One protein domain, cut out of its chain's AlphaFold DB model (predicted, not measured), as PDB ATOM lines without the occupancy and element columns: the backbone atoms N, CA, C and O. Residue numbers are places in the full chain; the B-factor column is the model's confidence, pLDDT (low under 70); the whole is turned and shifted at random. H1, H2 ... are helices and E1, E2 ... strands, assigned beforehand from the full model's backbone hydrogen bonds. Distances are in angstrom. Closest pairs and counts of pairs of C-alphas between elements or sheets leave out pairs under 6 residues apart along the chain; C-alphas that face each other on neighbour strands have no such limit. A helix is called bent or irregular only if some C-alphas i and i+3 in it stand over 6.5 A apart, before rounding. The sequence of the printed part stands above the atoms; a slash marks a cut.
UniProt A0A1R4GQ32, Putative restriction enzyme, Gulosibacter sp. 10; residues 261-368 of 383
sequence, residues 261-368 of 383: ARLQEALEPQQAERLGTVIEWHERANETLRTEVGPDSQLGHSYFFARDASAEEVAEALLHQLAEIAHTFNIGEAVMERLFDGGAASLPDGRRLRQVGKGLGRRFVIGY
ATOM      1  N   ALA A 261     164.051 187.991  91.489       93.44
ATOM      2  CA  ALA A 261     164.085 187.324  90.183       93.44
ATOM      3  C   ALA A 261     164.892 188.096  89.125       93.44
ATOM      4  O   ALA A 261     165.679 187.494  88.402       93.44
ATOM      5  N   ARG A 262     164.787 189.433  89.081       93.69
ATOM      6  CA  ARG A 262     165.536 190.250  88.105       93.69
ATOM      7  C   ARG A 262     167.045 190.180  88.328       93.69
ATOM      8  O   ARG A 262     167.806 190.247  87.372       93.69
ATOM      9  N   LEU A 263     167.478 190.079  89.586       93.25
ATOM     10  CA  LEU A 263     168.890 189.894  89.912       93.25
ATOM     11  C   LEU A 263     169.346 188.467  89.588       93.25
ATOM     12  O   LEU A 263     170.433 188.297  89.056       93.25
ATOM     13  N   GLN A 264     168.515 187.455  89.857       93.38
ATOM     14  CA  GLN A 264     168.818 186.062  89.510       93.38
ATOM     15  C   GLN A 264     168.981 185.870  87.998       93.38
ATOM     16  O   GLN A 264     169.937 185.234  87.573       93.38
ATOM     17  N   GLU A 265     168.085 186.452  87.198       93.69
ATOM     18  CA  GLU A 265     168.122 186.395  85.731       93.69
ATOM     19  C   GLU A 265     169.343 187.105  85.132       93.69
ATOM     20  O   GLU A 265     169.790 186.744  84.047       93.69
ATOM     21  N   ALA A 266     169.889 188.106  85.829       90.19
ATOM     22  CA  ALA A 266     171.067 188.843  85.385       90.19
ATOM     23  C   ALA A 266     172.397 188.136  85.709       90.19
ATOM     24  O   ALA A 266     173.445 188.581  85.246       90.19
ATOM     25  N   LEU A 267     172.378 187.076  86.522       91.38
ATOM     26  CA  LEU A 267     173.565 186.334  86.947       91.38
ATOM     27  C   LEU A 267     173.686 185.005  86.198       91.38
ATOM     28  O   LEU A 267     172.693 184.400  85.798       91.38
ATOM     29  N   GLU A 268     174.913 184.493  86.094       93.69
ATOM     30  CA  GLU A 268     175.139 183.128  85.612       93.69
ATOM     31  C   GLU A 268     174.420 182.103  86.508       93.69
ATOM     32  O   GLU A 268     174.458 182.246  87.736       93.69
ATOM     33  N   PRO A 269     173.828 181.023  85.956       93.19
ATOM     34  CA  PRO A 269     173.001 180.094  86.730       93.19
ATOM     35  C   PRO A 269     173.688 179.518  87.976       93.19
ATOM     36  O   PRO A 269     173.082 179.466  89.045       93.19
ATOM     37  N   GLN A 270     174.968 179.134  87.877       91.06
ATOM     38  CA  GLN A 270     175.709 178.589  89.025       91.06
ATOM     39  C   GLN A 270     175.976 179.656  90.098       91.06
ATOM     40  O   GLN A 270     176.020 179.358  91.291       91.06
ATOM     41  N   GLN A 271     176.154 180.911  89.682       92.06
ATOM     42  CA  GLN A 271     176.354 182.038  90.584       92.06
ATOM     43  C   GLN A 271     175.045 182.432  91.270       92.06
ATOM     44  O   GLN A 271     175.051 182.646  92.482       92.06
ATOM     45  N   ALA A 272     173.931 182.452  90.533       92.06
ATOM     46  CA  ALA A 272     172.595 182.688  91.071       92.06
ATOM     47  C   ALA A 272     172.207 181.630  92.118       92.06
ATOM     48  O   ALA A 272     171.727 181.987  93.193       92.06
ATOM     49  N   GLU A 273     172.477 180.347  91.852       89.69
ATOM     50  CA  GLU A 273     172.238 179.257  92.810       89.69
ATOM     51  C   GLU A 273     173.079 179.438  94.081       89.69
ATOM     52  O   GLU A 273     172.554 179.433  95.195       89.69
ATOM     53  N   ARG A 274     174.385 179.675  93.922       87.56
ATOM     54  CA  ARG A 274     175.321 179.852  95.041       87.56
ATOM     55  C   ARG A 274     174.999 181.067  95.914       87.56
ATOM     56  O   ARG A 274     175.211 181.020  97.123       87.56
ATOM     57  N   LEU A 275     174.517 182.155  95.314       88.38
ATOM     58  CA  LEU A 275     174.204 183.409  96.007       88.38
ATOM     59  C   LEU A 275     172.727 183.521  96.417       88.38
ATOM     60  O   LEU A 275     172.342 184.542  96.984       88.38
ATOM     61  N   GLY A 276     171.907 182.488  96.179       85.75
ATOM     62  CA  GLY A 276     170.448 182.532  96.332       85.75
ATOM     63  C   GLY A 276     169.973 183.089  97.677       85.75
ATOM     64  O   GLY A 276     169.170 184.018  97.709       85.75
ATOM     65  N   THR A 277     170.546 182.623  98.791       82.94
ATOM     66  CA  THR A 277     170.198 183.118 100.137       82.94
ATOM     67  C   THR A 277     170.511 184.607 100.328       82.94
ATOM     68  O   THR A 277     169.763 185.322 100.995       82.94
ATOM     69  N   VAL A 278     171.606 185.098  99.741       86.75
ATOM     70  CA  VAL A 278     171.994 186.515  99.828       86.75
ATOM     71  C   VAL A 278     171.081 187.372  98.951       86.75
ATOM     72  O   VAL A 278     170.719 188.473  99.356       86.75
ATOM     73  N   ILE A 279     170.655 186.856  97.792       89.12
ATOM     74  CA  ILE A 279     169.686 187.515  96.904       89.12
ATOM     75  C   ILE A 279     168.325 187.664  97.599       89.12
ATOM     76  O   ILE A 279     167.762 188.757  97.608       89.12
ATOM     77  N   GLU A 280     167.821 186.603  98.235       87.19
ATOM     78  CA  GLU A 280     166.560 186.640  98.992       87.19
ATOM     79  C   GLU A 280     166.611 187.635 100.158       87.19
ATOM     80  O   GLU A 280     165.642 188.344 100.440       87.19
ATOM     81  N   TRP A 281     167.741 187.700 100.871       89.06
ATOM     82  CA  TRP A 281     167.920 188.698 101.922       89.06
ATOM     83  C   TRP A 281     167.991 190.120 101.349       89.06
ATOM     84  O   TRP A 281     167.326 191.014 101.869       89.06
ATOM     85  N   HIS A 282     168.743 190.329 100.264       92.31
ATOM     86  CA  HIS A 282     168.881 191.626  99.593       92.31
ATOM     87  C   HIS A 282     167.543 192.174  99.096       92.31
ATOM     88  O   HIS A 282     167.278 193.363  99.269       92.31
ATOM     89  N   GLU A 283     166.675 191.321  98.553       93.31
ATOM     90  CA  GLU A 283     165.321 191.692  98.134       93.31
ATOM     91  C   GLU A 283     164.479 192.200  99.313       93.31
ATOM     92  O   GLU A 283     163.990 193.332  99.277       93.31
ATOM     93  N   ARG A 284     164.384 191.420 100.399       90.81
ATOM     94  CA  ARG A 284     163.631 191.801 101.610       90.81
ATOM     95  C   ARG A 284     164.185 193.062 102.273       90.81
ATOM     96  O   ARG A 284     163.430 193.934 102.716       90.81
ATOM     97  N   ALA A 285     165.512 193.175 102.334       90.75
ATOM     98  CA  ALA A 285     166.183 194.343 102.883       90.75
ATOM     99  C   ALA A 285     165.851 195.598 102.065       90.75
ATOM    100  O   ALA A 285     165.486 196.629 102.630       90.75
ATOM    101  N   ASN A 286     165.906 195.501 100.736       95.06
ATOM    102  CA  ASN A 286     165.574 196.605  99.844       95.06
ATOM    103  C   ASN A 286     164.097 196.987  99.866       95.06
ATOM    104  O   ASN A 286     163.797 198.178  99.793       95.06
ATOM    105  N   GLU A 287     163.180 196.031 100.009       94.12
ATOM    106  CA  GLU A 287     161.755 196.320 100.201       94.12
ATOM    107  C   GLU A 287     161.527 197.156 101.469       94.12
ATOM    108  O   GLU A 287     160.847 198.188 101.431       94.12
ATOM    109  N   THR A 288     162.167 196.763 102.573       93.06
ATOM    110  CA  THR A 288     162.091 197.476 103.855       93.06
ATOM    111  C   THR A 288     162.703 198.876 103.752       93.06
ATOM    112  O   THR A 288     162.055 199.862 104.105       93.06
ATOM    113  N   LEU A 289     163.927 198.991 103.220       94.06
ATOM    114  CA  LEU A 289     164.630 200.268 103.042       94.06
ATOM    115  C   LEU A 289     163.820 201.230 102.167       94.06
ATOM    116  O   LEU A 289     163.548 202.364 102.566       94.06
ATOM    117  N   ARG A 290     163.350 200.761 101.009       94.38
ATOM    118  CA  ARG A 290     162.553 201.565 100.078       94.38
ATOM    119  C   ARG A 290     161.259 202.076 100.708       94.38
ATOM    120  O   ARG A 290     160.896 203.226 100.474       94.38
ATOM    121  N   THR A 291     160.571 201.234 101.479       94.44
ATOM    122  CA  THR A 291     159.248 201.546 102.043       94.44
ATOM    123  C   THR A 291     159.333 202.445 103.272       94.44
ATOM    124  O   THR A 291     158.506 203.338 103.441       94.44
ATOM    125  N   GLU A 292     160.324 202.228 104.136       93.81
ATOM    126  CA  GLU A 292     160.395 202.896 105.439       93.81
ATOM    127  C   GLU A 292     161.366 204.075 105.492       93.81
ATOM    128  O   GLU A 292     161.199 204.971 106.319       93.81
ATOM    129  N   VAL A 293     162.384 204.082 104.629       93.44
ATOM    130  CA  VAL A 293     163.429 205.115 104.600       93.44
ATOM    131  C   VAL A 293     163.362 205.909 103.296       93.44
ATOM    132  O   VAL A 293     163.415 207.140 103.319       93.44
ATOM    133  N   GLY A 294     163.200 205.218 102.167       93.25
ATOM    134  CA  GLY A 294     163.018 205.803 100.841       93.25
ATOM    135  C   GLY A 294     163.881 205.134  99.762       93.25
ATOM    136  O   GLY A 294     164.804 204.383 100.080       93.25
ATOM    137  N   PRO A 295     163.618 205.414  98.476       91.69
ATOM    138  CA  PRO A 295     164.280 204.742  97.350       91.69
ATOM    139  C   PRO A 295     165.808 204.929  97.325       91.69
ATOM    140  O   PRO A 295     166.537 203.997  97.006       91.69
ATOM    141  N   ASP A 296     166.318 206.082  97.761       92.38
ATOM    142  CA  ASP A 296     167.764 206.373  97.757       92.38
ATOM    143  C   ASP A 296     168.561 205.651  98.860       92.38
ATOM    144  O   ASP A 296     169.782 205.810  98.962       92.38
ATOM    145  N   SER A 297     167.872 204.881  99.707       94.38
ATOM    146  CA  SER A 297     168.467 204.082 100.783       94.38
ATOM    147  C   SER A 297     168.647 202.607 100.421       94.38
ATOM    148  O   SER A 297     169.077 201.823 101.260       94.38
ATOM    149  N   GLN A 298     168.307 202.213  99.192       95.62
ATOM    150  CA  GLN A 298     168.463 200.838  98.730       95.62
ATOM    151  C   GLN A 298     169.945 200.425  98.631       95.62
ATOM    152  O   GLN A 298     170.821 201.230  98.318       95.62
ATOM    153  N   LEU A 299     170.211 199.143  98.873       95.38
ATOM    154  CA  LEU A 299     171.507 198.494  98.707       95.38
ATOM    155  C   LEU A 299     171.745 198.160  97.236       95.38
ATOM    156  O   LEU A 299     170.918 197.506  96.595       95.38
ATOM    157  N   GLY A 300     172.901 198.560  96.718       95.06
ATOM    158  CA  GLY A 300     173.324 198.265  95.354       95.06
ATOM    159  C   GLY A 300     173.486 196.764  95.112       95.06
ATOM    160  O   GLY A 300     173.646 195.975  96.039       95.06
ATOM    161  N   HIS A 301     173.447 196.365  93.845       94.69
ATOM    162  CA  HIS A 301     173.533 194.963  93.432       94.69
ATOM    163  C   HIS A 301     174.867 194.634  92.730       94.69
ATOM    164  O   HIS A 301     175.116 193.491  92.365       94.69
ATOM    165  N   SER A 302     175.773 195.609  92.581       94.00
ATOM    166  CA  SER A 302     177.077 195.416  91.930       94.00
ATOM    167  C   SER A 302     177.945 194.333  92.576       94.00
ATOM    168  O   SER A 302     178.701 193.668  91.875       94.00
ATOM    169  N   TYR A 303     177.833 194.127  93.894       93.38
ATOM    170  CA  TYR A 303     178.614 193.113  94.615       93.38
ATOM    171  C   TYR A 303     178.309 191.687  94.148       93.38
ATOM    172  O   TYR A 303     179.186 190.829  94.195       93.38
ATOM    173  N   PHE A 304     177.099 191.442  93.636       93.62
ATOM    174  CA  PHE A 304     176.702 190.132  93.126       93.62
ATOM    175  C   PHE A 304     177.392 189.764  91.815       93.62
ATOM    176  O   PHE A 304     177.365 188.595  91.463       93.62
ATOM    177  N   PHE A 305     178.011 190.716  91.110       91.81
ATOM    178  CA  PHE A 305     178.743 190.478  89.860       91.81
ATOM    179  C   PHE A 305     180.250 190.262  90.062       91.81
ATOM    180  O   PHE A 305     180.985 190.081  89.089       91.81
ATOM    181  N   ALA A 306     180.737 190.280  91.306       89.25
ATOM    182  CA  ALA A 306     182.130 189.967  91.592       89.25
ATOM    183  C   ALA A 306     182.431 188.499  91.231       89.25
ATOM    184  O   ALA A 306     181.728 187.583  91.662       89.25
ATOM    185  N   ARG A 307     183.476 188.281  90.419       86.00
ATOM    186  CA  ARG A 307     183.878 186.938  89.971       86.00
ATOM    187  C   ARG A 307     184.256 186.074  91.169       86.00
ATOM    188  O   ARG A 307     184.999 186.525  92.033       86.00
ATOM    189  N   ASP A 308     183.726 184.855  91.200       85.69
ATOM    190  CA  ASP A 308     183.981 183.831  92.221       85.69
ATOM    191  C   ASP A 308     183.626 184.222  93.676       85.69
ATOM    192  O   ASP A 308     183.791 183.408  94.584       85.69
ATOM    193  N   ALA A 309     183.035 185.400  93.918       84.62
ATOM    194  CA  ALA A 309     182.830 185.943  95.266       84.62
ATOM    195  C   ALA A 309     181.860 185.105  96.101       84.62
ATOM    196  O   ALA A 309     180.734 184.877  95.663       84.62
ATOM    197  N   SER A 310     182.267 184.621  97.272       87.25
ATOM    198  CA  SER A 310     181.437 183.764  98.125       87.25
ATOM    199  C   SER A 310     180.177 184.483  98.628       87.25
ATOM    200  O   SER A 310     180.090 185.711  98.629       87.25
ATOM    201  N   ALA A 311     179.184 183.715  99.085       83.25
ATOM    202  CA  ALA A 311     177.983 184.289  99.694       83.25
ATOM    203  C   ALA A 311     178.335 185.178 100.902       83.25
ATOM    204  O   ALA A 311     177.733 186.232 101.102       83.25
ATOM    205  N   GLU A 312     179.345 184.784 101.678       80.75
ATOM    206  CA  GLU A 312     179.856 185.531 102.824       80.75
ATOM    207  C   GLU A 312     180.514 186.849 102.404       80.75
ATOM    208  O   GLU A 312     180.245 187.871 103.029       80.75
ATOM    209  N   GLU A 313     181.322 186.848 101.341       86.56
ATOM    210  CA  GLU A 313     181.982 188.055 100.823       86.56
ATOM    211  C   GLU A 313     180.961 189.077 100.303       86.56
ATOM    212  O   GLU A 313     181.034 190.264 100.633       86.56
ATOM    213  N   VAL A 314     179.962 188.618  99.540       88.44
ATOM    214  CA  VAL A 314     178.885 189.486  99.035       88.44
ATOM    215  C   VAL A 314     178.047 190.035 100.190       88.44
ATOM    216  O   VAL A 314     177.748 191.231 100.229       88.44
ATOM    217  N   ALA A 315     177.686 189.192 101.157       84.50
ATOM    218  CA  ALA A 315     176.902 189.618 102.309       84.50
ATOM    219  C   ALA A 315     177.670 190.612 103.198       84.50
ATOM    220  O   ALA A 315     177.089 191.591 103.664       84.50
ATOM    221  N   GLU A 316     178.975 190.420 103.393       83.75
ATOM    222  CA  GLU A 316     179.831 191.366 104.112       83.75
ATOM    223  C   GLU A 316     179.869 192.734 103.420       83.75
ATOM    224  O   GLU A 316     179.632 193.753 104.073       83.75
ATOM    225  N   ALA A 317     180.059 192.771 102.099       90.31
ATOM    226  CA  ALA A 317     180.038 194.018 101.332       90.31
ATOM    227  C   ALA A 317     178.689 194.756 101.440       90.31
ATOM    228  O   ALA A 317     178.652 195.972 101.651       90.31
ATOM    229  N   LEU A 318     177.572 194.024 101.378       89.81
ATOM    230  CA  LEU A 318     176.234 194.590 101.560       89.81
ATOM    231  C   LEU A 318     176.011 195.133 102.976       89.81
ATOM    232  O   LEU A 318     175.383 196.178 103.138       89.81
ATOM    233  N   LEU A 319     176.532 194.465 104.008       85.81
ATOM    234  CA  LEU A 319     176.452 194.950 105.388       85.81
ATOM    235  C   LEU A 319     177.290 196.212 105.608       85.81
ATOM    236  O   LEU A 319     176.852 197.111 106.330       85.81
ATOM    237  N   HIS A 320     178.462 196.305 104.980       86.75
ATOM    238  CA  HIS A 320     179.256 197.532 104.977       86.75
ATOM    239  C   HIS A 320     178.488 198.685 104.326       86.75
ATOM    240  O   HIS A 320     178.361 199.748 104.934       86.75
ATOM    241  N   GLN A 321     177.886 198.455 103.156       91.44
ATOM    242  CA  GLN A 321     177.039 199.458 102.511       91.44
ATOM    243  C   GLN A 321     175.840 199.845 103.394       91.44
ATOM    244  O   GLN A 321     175.541 201.028 103.558       91.44
ATOM    245  N   LEU A 322     175.171 198.872 104.018       89.94
ATOM    246  CA  LEU A 322     174.053 199.130 104.924       89.94
ATOM    247  C   LEU A 322     174.473 199.990 106.119       89.94
ATOM    248  O   LEU A 322     173.718 200.868 106.524       89.94
ATOM    249  N   ALA A 323     175.664 199.772 106.681       85.12
ATOM    250  CA  ALA A 323     176.188 200.588 107.773       85.12
ATOM    251  C   ALA A 323     176.360 202.062 107.362       85.12
ATOM    252  O   ALA A 323     175.999 202.960 108.131       85.12
ATOM    253  N   GLU A 324     176.866 202.315 106.154       87.19
ATOM    254  CA  GLU A 324     177.013 203.665 105.594       87.19
ATOM    255  C   GLU A 324     175.654 204.328 105.347       87.19
ATOM    256  O   GLU A 324     175.438 205.478 105.738       87.19
ATOM    257  N   ILE A 325     174.705 203.595 104.764       89.88
ATOM    258  CA  ILE A 325     173.338 204.076 104.530       89.88
ATOM    259  C   ILE A 325     172.636 204.356 105.861       89.88
ATOM    260  O   ILE A 325     172.041 205.419 106.038       89.88
ATOM    261  N   ALA A 326     172.743 203.453 106.836       87.69
ATOM    262  CA  ALA A 326     172.139 203.625 108.150       87.69
ATOM    263  C   ALA A 326     172.654 204.883 108.855       87.69
ATOM    264  O   ALA A 326     171.875 205.589 109.500       87.69
ATOM    265  N   HIS A 327     173.939 205.204 108.683       86.00
ATOM    266  CA  HIS A 327     174.510 206.459 109.154       86.00
ATOM    267  C   HIS A 327     173.958 207.668 108.380       86.00
ATOM    268  O   HIS A 327     173.424 208.592 108.993       86.00
ATOM    269  N   THR A 328     174.024 207.642 107.048       88.00
ATOM    270  CA  THR A 328     173.624 208.750 106.158       88.00
ATOM    271  C   THR A 328     172.144 209.124 106.288       88.00
ATOM    272  O   THR A 328     171.788 210.306 106.278       88.00
ATOM    273  N   PHE A 329     171.268 208.132 106.448       88.81
ATOM    274  CA  PHE A 329     169.823 208.323 106.579       88.81
ATOM    275  C   PHE A 329     169.337 208.338 108.034       88.81
ATOM    276  O   PHE A 329     168.144 208.533 108.265       88.81
ATOM    277  N   ASN A 330     170.237 208.179 109.014       88.31
ATOM    278  CA  ASN A 330     169.906 208.073 110.440       88.31
ATOM    279  C   ASN A 330     168.807 207.022 110.700       88.31
ATOM    280  O   ASN A 330     167.795 207.296 111.353       88.31
ATOM    281  N   ILE A 331     169.002 205.820 110.150       86.56
ATOM    282  CA  ILE A 331     168.047 204.713 110.253       86.56
ATOM    283  C   ILE A 331     167.884 204.306 111.725       86.56
ATOM    284  O   ILE A 331     168.858 204.118 112.459       86.56
ATOM    285  N   GLY A 332     166.628 204.202 112.168       82.31
ATOM    286  CA  GLY A 332     166.274 203.860 113.545       82.31
ATOM    287  C   GLY A 332     166.379 202.364 113.856       82.31
ATOM    288  O   GLY A 332     166.280 201.519 112.970       82.31
ATOM    289  N   GLU A 333     166.499 202.039 115.146       79.44
ATOM    290  CA  GLU A 333     166.640 200.665 115.659       79.44
ATOM    291  C   GLU A 333     165.490 199.747 115.217       79.44
ATOM    292  O   GLU A 333     165.736 198.637 114.767       79.44
ATOM    293  N   ALA A 334     164.252 200.248 115.205       83.88
ATOM    294  CA  ALA A 334     163.090 199.471 114.772       83.88
ATOM    295  C   ALA A 334     163.156 199.029 113.295       83.88
ATOM    296  O   ALA A 334     162.683 197.946 112.961       83.88
ATOM    297  N   VAL A 335     163.725 199.859 112.411       86.38
ATOM    298  CA  VAL A 335     163.925 199.501 110.994       86.38
ATOM    299  C   VAL A 335     165.035 198.456 110.892       86.38
ATOM    300  O   VAL A 335     164.884 197.453 110.202       86.38
ATOM    301  N   MET A 336     166.125 198.646 111.644       82.31
ATOM    302  CA  MET A 336     167.229 197.685 111.706       82.31
ATOM    303  C   MET A 336     166.779 196.316 112.230       82.31
ATOM    304  O   MET A 336     167.209 195.302 111.700       82.31
ATOM    305  N   GLU A 337     165.895 196.255 113.226       78.44
ATOM    306  CA  GLU A 337     165.331 194.992 113.726       78.44
ATOM    307  C   GLU A 337     164.498 194.261 112.663       78.44
ATOM    308  O   GLU A 337     164.562 193.034 112.576       78.44
ATOM    309  N   ARG A 338     163.749 194.998 111.830       83.88
ATOM    310  CA  ARG A 338     162.954 194.424 110.730       83.88
ATOM    311  C   ARG A 338     163.811 193.886 109.591       83.88
ATOM    312  O   ARG A 338     163.495 192.823 109.071       83.88
ATOM    313  N   LEU A 339     164.918 194.554 109.261       81.81
ATOM    314  CA  LEU A 339     165.871 194.087 108.241       81.81
ATOM    315  C   LEU A 339     166.477 192.705 108.552       81.81
ATOM    316  O   LEU A 339     167.048 192.069 107.664       81.81
ATOM    317  N   PHE A 340     166.368 192.246 109.802       73.94
ATOM    318  CA  PHE A 340     167.004 191.026 110.294       73.94
ATOM    319  C   PHE A 340     166.073 190.135 111.133       73.94
ATOM    320  O   PHE A 340     166.539 189.405 112.006       73.94
ATOM    321  N   ASP A 341     164.762 190.176 110.867       63.03
ATOM    322  CA  ASP A 341     163.764 189.270 111.459       63.03
ATOM    323  C   ASP A 341     163.782 189.224 113.013       63.03
ATOM    324  O   ASP A 341     163.612 188.174 113.632       63.03
ATOM    325  N   GLY A 342     163.974 190.374 113.677       53.97
ATOM    326  CA  GLY A 342     163.801 190.510 115.135       53.97
ATOM    327  C   GLY A 342     165.013 190.135 116.002       53.97
ATOM    328  O   GLY A 342     164.878 189.979 117.217       53.97
ATOM    329  N   GLY A 343     166.209 190.017 115.419       51.09
ATOM    330  CA  GLY A 343     167.474 189.887 116.146       51.09
ATOM    331  C   GLY A 343     168.654 190.396 115.317       51.09
ATOM    332  O   GLY A 343     168.548 190.514 114.106       51.09
ATOM    333  N   ALA A 344     169.786 190.723 115.958       49.44
ATOM    334  CA  ALA A 344     170.960 191.263 115.259       49.44
ATOM    335  C   ALA A 344     171.308 190.421 114.015       49.44
ATOM    336  O   ALA A 344     171.399 189.192 114.139       49.44
ATOM    337  N   ALA A 345     171.480 191.103 112.872       50.72
ATOM    338  CA  ALA A 345     171.804 190.551 111.555       50.72
ATOM    339  C   ALA A 345     172.687 189.331 111.664       50.72
ATOM    340  O   ALA A 345     173.675 189.439 112.360       50.72
ATOM    341  N   SER A 346     172.376 188.195 111.051       51.03
ATOM    342  CA  SER A 346     173.276 187.037 111.087       51.03
ATOM    343  C   SER A 346     173.715 186.691 109.672       51.03
ATOM    344  O   SER A 346     172.877 186.429 108.816       51.03
ATOM    345  N   LEU A 347     175.022 186.724 109.436       54.50
ATOM    346  CA  LEU A 347     175.662 186.191 108.242       54.50
ATOM    347  C   LEU A 347     175.557 184.654 108.234       54.50
ATOM    348  O   LEU A 347     175.392 184.054 109.303       54.50
ATOM    349  N   PRO A 348     175.701 184.001 107.064       50.59
ATOM    350  CA  PRO A 348     175.744 182.538 106.957       50.59
ATOM    351  C   PRO A 348     176.793 181.871 107.869       50.59
ATOM    352  O   PRO A 348     176.611 180.734 108.297       50.59
ATOM    353  N   ASP A 349     177.853 182.598 108.235       59.47
ATOM    354  CA  ASP A 349     178.926 182.165 109.142       59.47
ATOM    355  C   ASP A 349     178.703 182.529 110.631       59.47
ATOM    356  O   ASP A 349     179.573 182.301 111.475       59.47
ATOM    357  N   GLY A 350     177.547 183.111 110.971       62.66
ATOM    358  CA  GLY A 350     177.170 183.504 112.331       62.66
ATOM    359  C   GLY A 350     177.656 184.885 112.791       62.66
ATOM    360  O   GLY A 350     177.373 185.273 113.933       62.66
ATOM    361  N   ARG A 351     178.360 185.657 111.949       63.41
ATOM    362  CA  ARG A 351     178.712 187.060 112.243       63.41
ATOM    363  C   ARG A 351     177.473 187.945 112.270       63.41
ATOM    364  O   ARG A 351     176.512 187.697 111.553       63.41
ATOM    365  N   ARG A 352     177.500 189.001 113.087       64.31
ATOM    366  CA  ARG A 352     176.381 189.921 113.251       64.31
ATOM    367  C   ARG A 352     176.717 191.392 113.117       64.31
ATOM    368  O   ARG A 352     177.731 191.849 113.640       64.31
ATOM    369  N   LEU A 353     175.815 192.137 112.478       63.94
ATOM    370  CA  LEU A 353     175.824 193.599 112.486       63.94
ATOM    371  C   LEU A 353     175.319 194.076 113.851       63.94
ATOM    372  O   LEU A 353     174.193 193.776 114.255       63.94
ATOM    373  N   ARG A 354     176.162 194.802 114.583       63.31
ATOM    374  CA  ARG A 354     175.855 195.351 115.906       63.31
ATOM    375  C   ARG A 354     176.017 196.861 115.885       63.31
ATOM    376  O   ARG A 354     176.971 197.390 115.319       63.31
ATOM    377  N   GLN A 355     175.103 197.550 116.551       61.47
ATOM    378  CA  GLN A 355     175.238 198.975 116.810       61.47
ATOM    379  C   GLN A 355     176.074 199.191 118.075       61.47
ATOM    380  O   GLN A 355     175.815 198.589 119.117       61.47
ATOM    381  N   VAL A 356     177.076 200.061 117.993       63.88
ATOM    382  CA  VAL A 356     177.949 200.440 119.108       63.88
ATOM    383  C   VAL A 356     177.894 201.959 119.288       63.88
ATOM    384  O   VAL A 356     177.830 202.715 118.319       63.88
ATOM    385  N   GLY A 357     177.904 202.410 120.543       60.28
ATOM    386  CA  GLY A 357     177.813 203.829 120.906       60.28
ATOM    387  C   GLY A 357     176.378 204.360 121.041       60.28
ATOM    388  O   GLY A 357     175.401 203.707 120.683       60.28
ATOM    389  N   LYS A 358     176.235 205.568 121.604       55.81
ATOM    390  CA  LYS A 358     174.950 206.274 121.790       55.81
ATOM    391  C   LYS A 358     175.040 207.705 121.249       55.81
ATOM    392  O   LYS A 358     176.110 208.312 121.267       55.81
ATOM    393  N   GLY A 359     173.912 208.256 120.793       58.47
ATOM    394  CA  GLY A 359     173.836 209.631 120.281       58.47
ATOM    395  C   GLY A 359     174.729 209.866 119.057       58.47
ATOM    396  O   GLY A 359     174.722 209.063 118.128       58.47
ATOM    397  N   LEU A 360     175.516 210.946 119.078       35.94
ATOM    398  CA  LEU A 360     176.442 211.349 118.005       35.94
ATOM    399  C   LEU A 360     177.618 210.371 117.777       35.94
ATOM    400  O   LEU A 360     178.319 210.493 116.780       35.94
ATOM    401  N   GLY A 361     177.838 209.401 118.673       55.31
ATOM    402  CA  GLY A 361     178.889 208.379 118.556       55.31
ATOM    403  C   GLY A 361     178.411 207.020 118.028       55.31
ATOM    404  O   GLY A 361     179.123 206.034 118.201       55.31
ATOM    405  N   ARG A 362     177.199 206.932 117.462       64.12
ATOM    406  CA  ARG A 362     176.634 205.680 116.927       64.12
ATOM    407  C   ARG A 362     177.404 205.204 115.693       64.12
ATOM    408  O   ARG A 362     177.546 205.953 114.729       64.12
ATOM    409  N   ARG A 363     177.846 203.945 115.710       60.75
ATOM    410  CA  ARG A 363     178.489 203.252 114.584       60.75
ATOM    411  C   ARG A 363     177.966 201.823 114.477       60.75
ATOM    412  O   ARG A 363     177.594 201.231 115.488       60.75
ATOM    413  N   PHE A 364     177.958 201.272 113.270       62.91
ATOM    414  CA  PHE A 364     177.644 199.866 113.034       62.91
ATOM    415  C   PHE A 364     178.944 199.096 112.790       62.91
ATOM    416  O   PHE A 364     179.819 199.575 112.072       62.91
ATOM    417  N   VAL A 365     179.088 197.937 113.431       62.97
ATOM    418  CA  VAL A 365     180.255 197.050 113.312       62.97
ATOM    419  C   VAL A 365     179.801 195.617 113.058       62.97
ATOM    420  O   VAL A 365     178.737 195.210 113.525       62.97
ATOM    421  N   ILE A 366     180.619 194.850 112.343       65.38
ATOM    422  CA  ILE A 366     180.391 193.427 112.071       65.38
ATOM    423  C   ILE A 366     181.263 192.609 113.036       65.38
ATOM    424  O   ILE A 366     182.449 192.894 113.185       65.38
ATOM    425  N   GLY A 367     180.701 191.603 113.716       61.31
ATOM    426  CA  GLY A 367     181.475 190.727 114.607       61.31
ATOM    427  C   GLY A 367     180.754 189.441 115.015       61.31
ATOM    428  O   GLY A 367     179.539 189.339 114.888       61.31
ATOM    429  N   TYR A 368     181.488 188.449 115.520       55.88
ATOM    430  CA  TYR A 368     180.912 187.182 115.993       55.88
ATOM    431  C   TYR A 368     180.098 187.367 117.286       55.88
ATOM    432  O   TYR A 368     180.441 188.170 118.158       55.88
TER     433      TYR A 368
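What this domain is: This is residues 261 to 368 of the 383 residues of the protein "Putative restriction enzyme" of Gulosibacter sp. 10 (UniProt A0A1R4GQ32). Two long helices, H2 and H4, run side by side the same way and meet near the beginning of H4, and a hairpin of two strands, E1 and E2, packs along H4. Short H1 packs on residues 272 to 279 of H2, and short H3 packs on H4. The printed part has 108 residues, with five named helices, H1 to H5, then two antiparallel strands, order E1 - E2; the class is mostly helix. It is compact, with a radius of gyration of the C-alphas of 13.8 A, and spans 44 by 30 by 22 A.

How they stand to each other: H1, residues 261 to 265, touches H2, residues 269 to 292; their closest C-alphas, of Gln 264 and Ala 272, are 5.3 A apart. H2 has a kink of 67 degrees near residue 276 and is irregular, with C-alphas 274 and 277 7.9 A apart. H3, residues 302 to 305, touches residues 314 to 318 of H4, residues 311 to 328; the closest C-alphas, of Tyr 303 and Val 314, are 5.7 A apart. Residues 274 to 278 of H2 touch residues 311 to 315 of H4, at a shallow tilt of 17 degrees, the same way; the closest C-alphas, of Leu 275 and Ala 311, are 5.4 A apart. H5, residues 333 to 338, only just touches H2, with 3 pairs of C-alphas within 8 A, the closest those of Glu 292 and Val 335 at 7.4 A. E1, residues 351 to 356, and E2, residues 363 to 368, form an antiparallel hairpin; N 352 and O 367, 2.7 A apart, are within hydrogen-bond range. The closest C-alphas of H4 and E2, of Ala 323 and Phe 364, are 5.5 A apart. Every O i to N i+4 pair is within hydrogen-bond range in H1, H4 and H5, and 18 of 20 in H2; H3 is too short for such a pair.

Where its parts are: H1 begins at C-alpha 261 (164.085, 187.324, 90.183). From first to last C-alpha H2 measures 32.1 A, H4 25.7 A, E1 15.1 A and E2 16.3 A. E2 ends at C-alpha 368 (180.912, 187.182, 115.993).

The domain as a whole: The two C-alphas farthest apart, of Pro 269 and Gly 359, are 44.7 A apart. The printed part has no cut, and the link from H5 to E1 is long, with 12 residues. Residues 341 to 368 have pLDDT under 70.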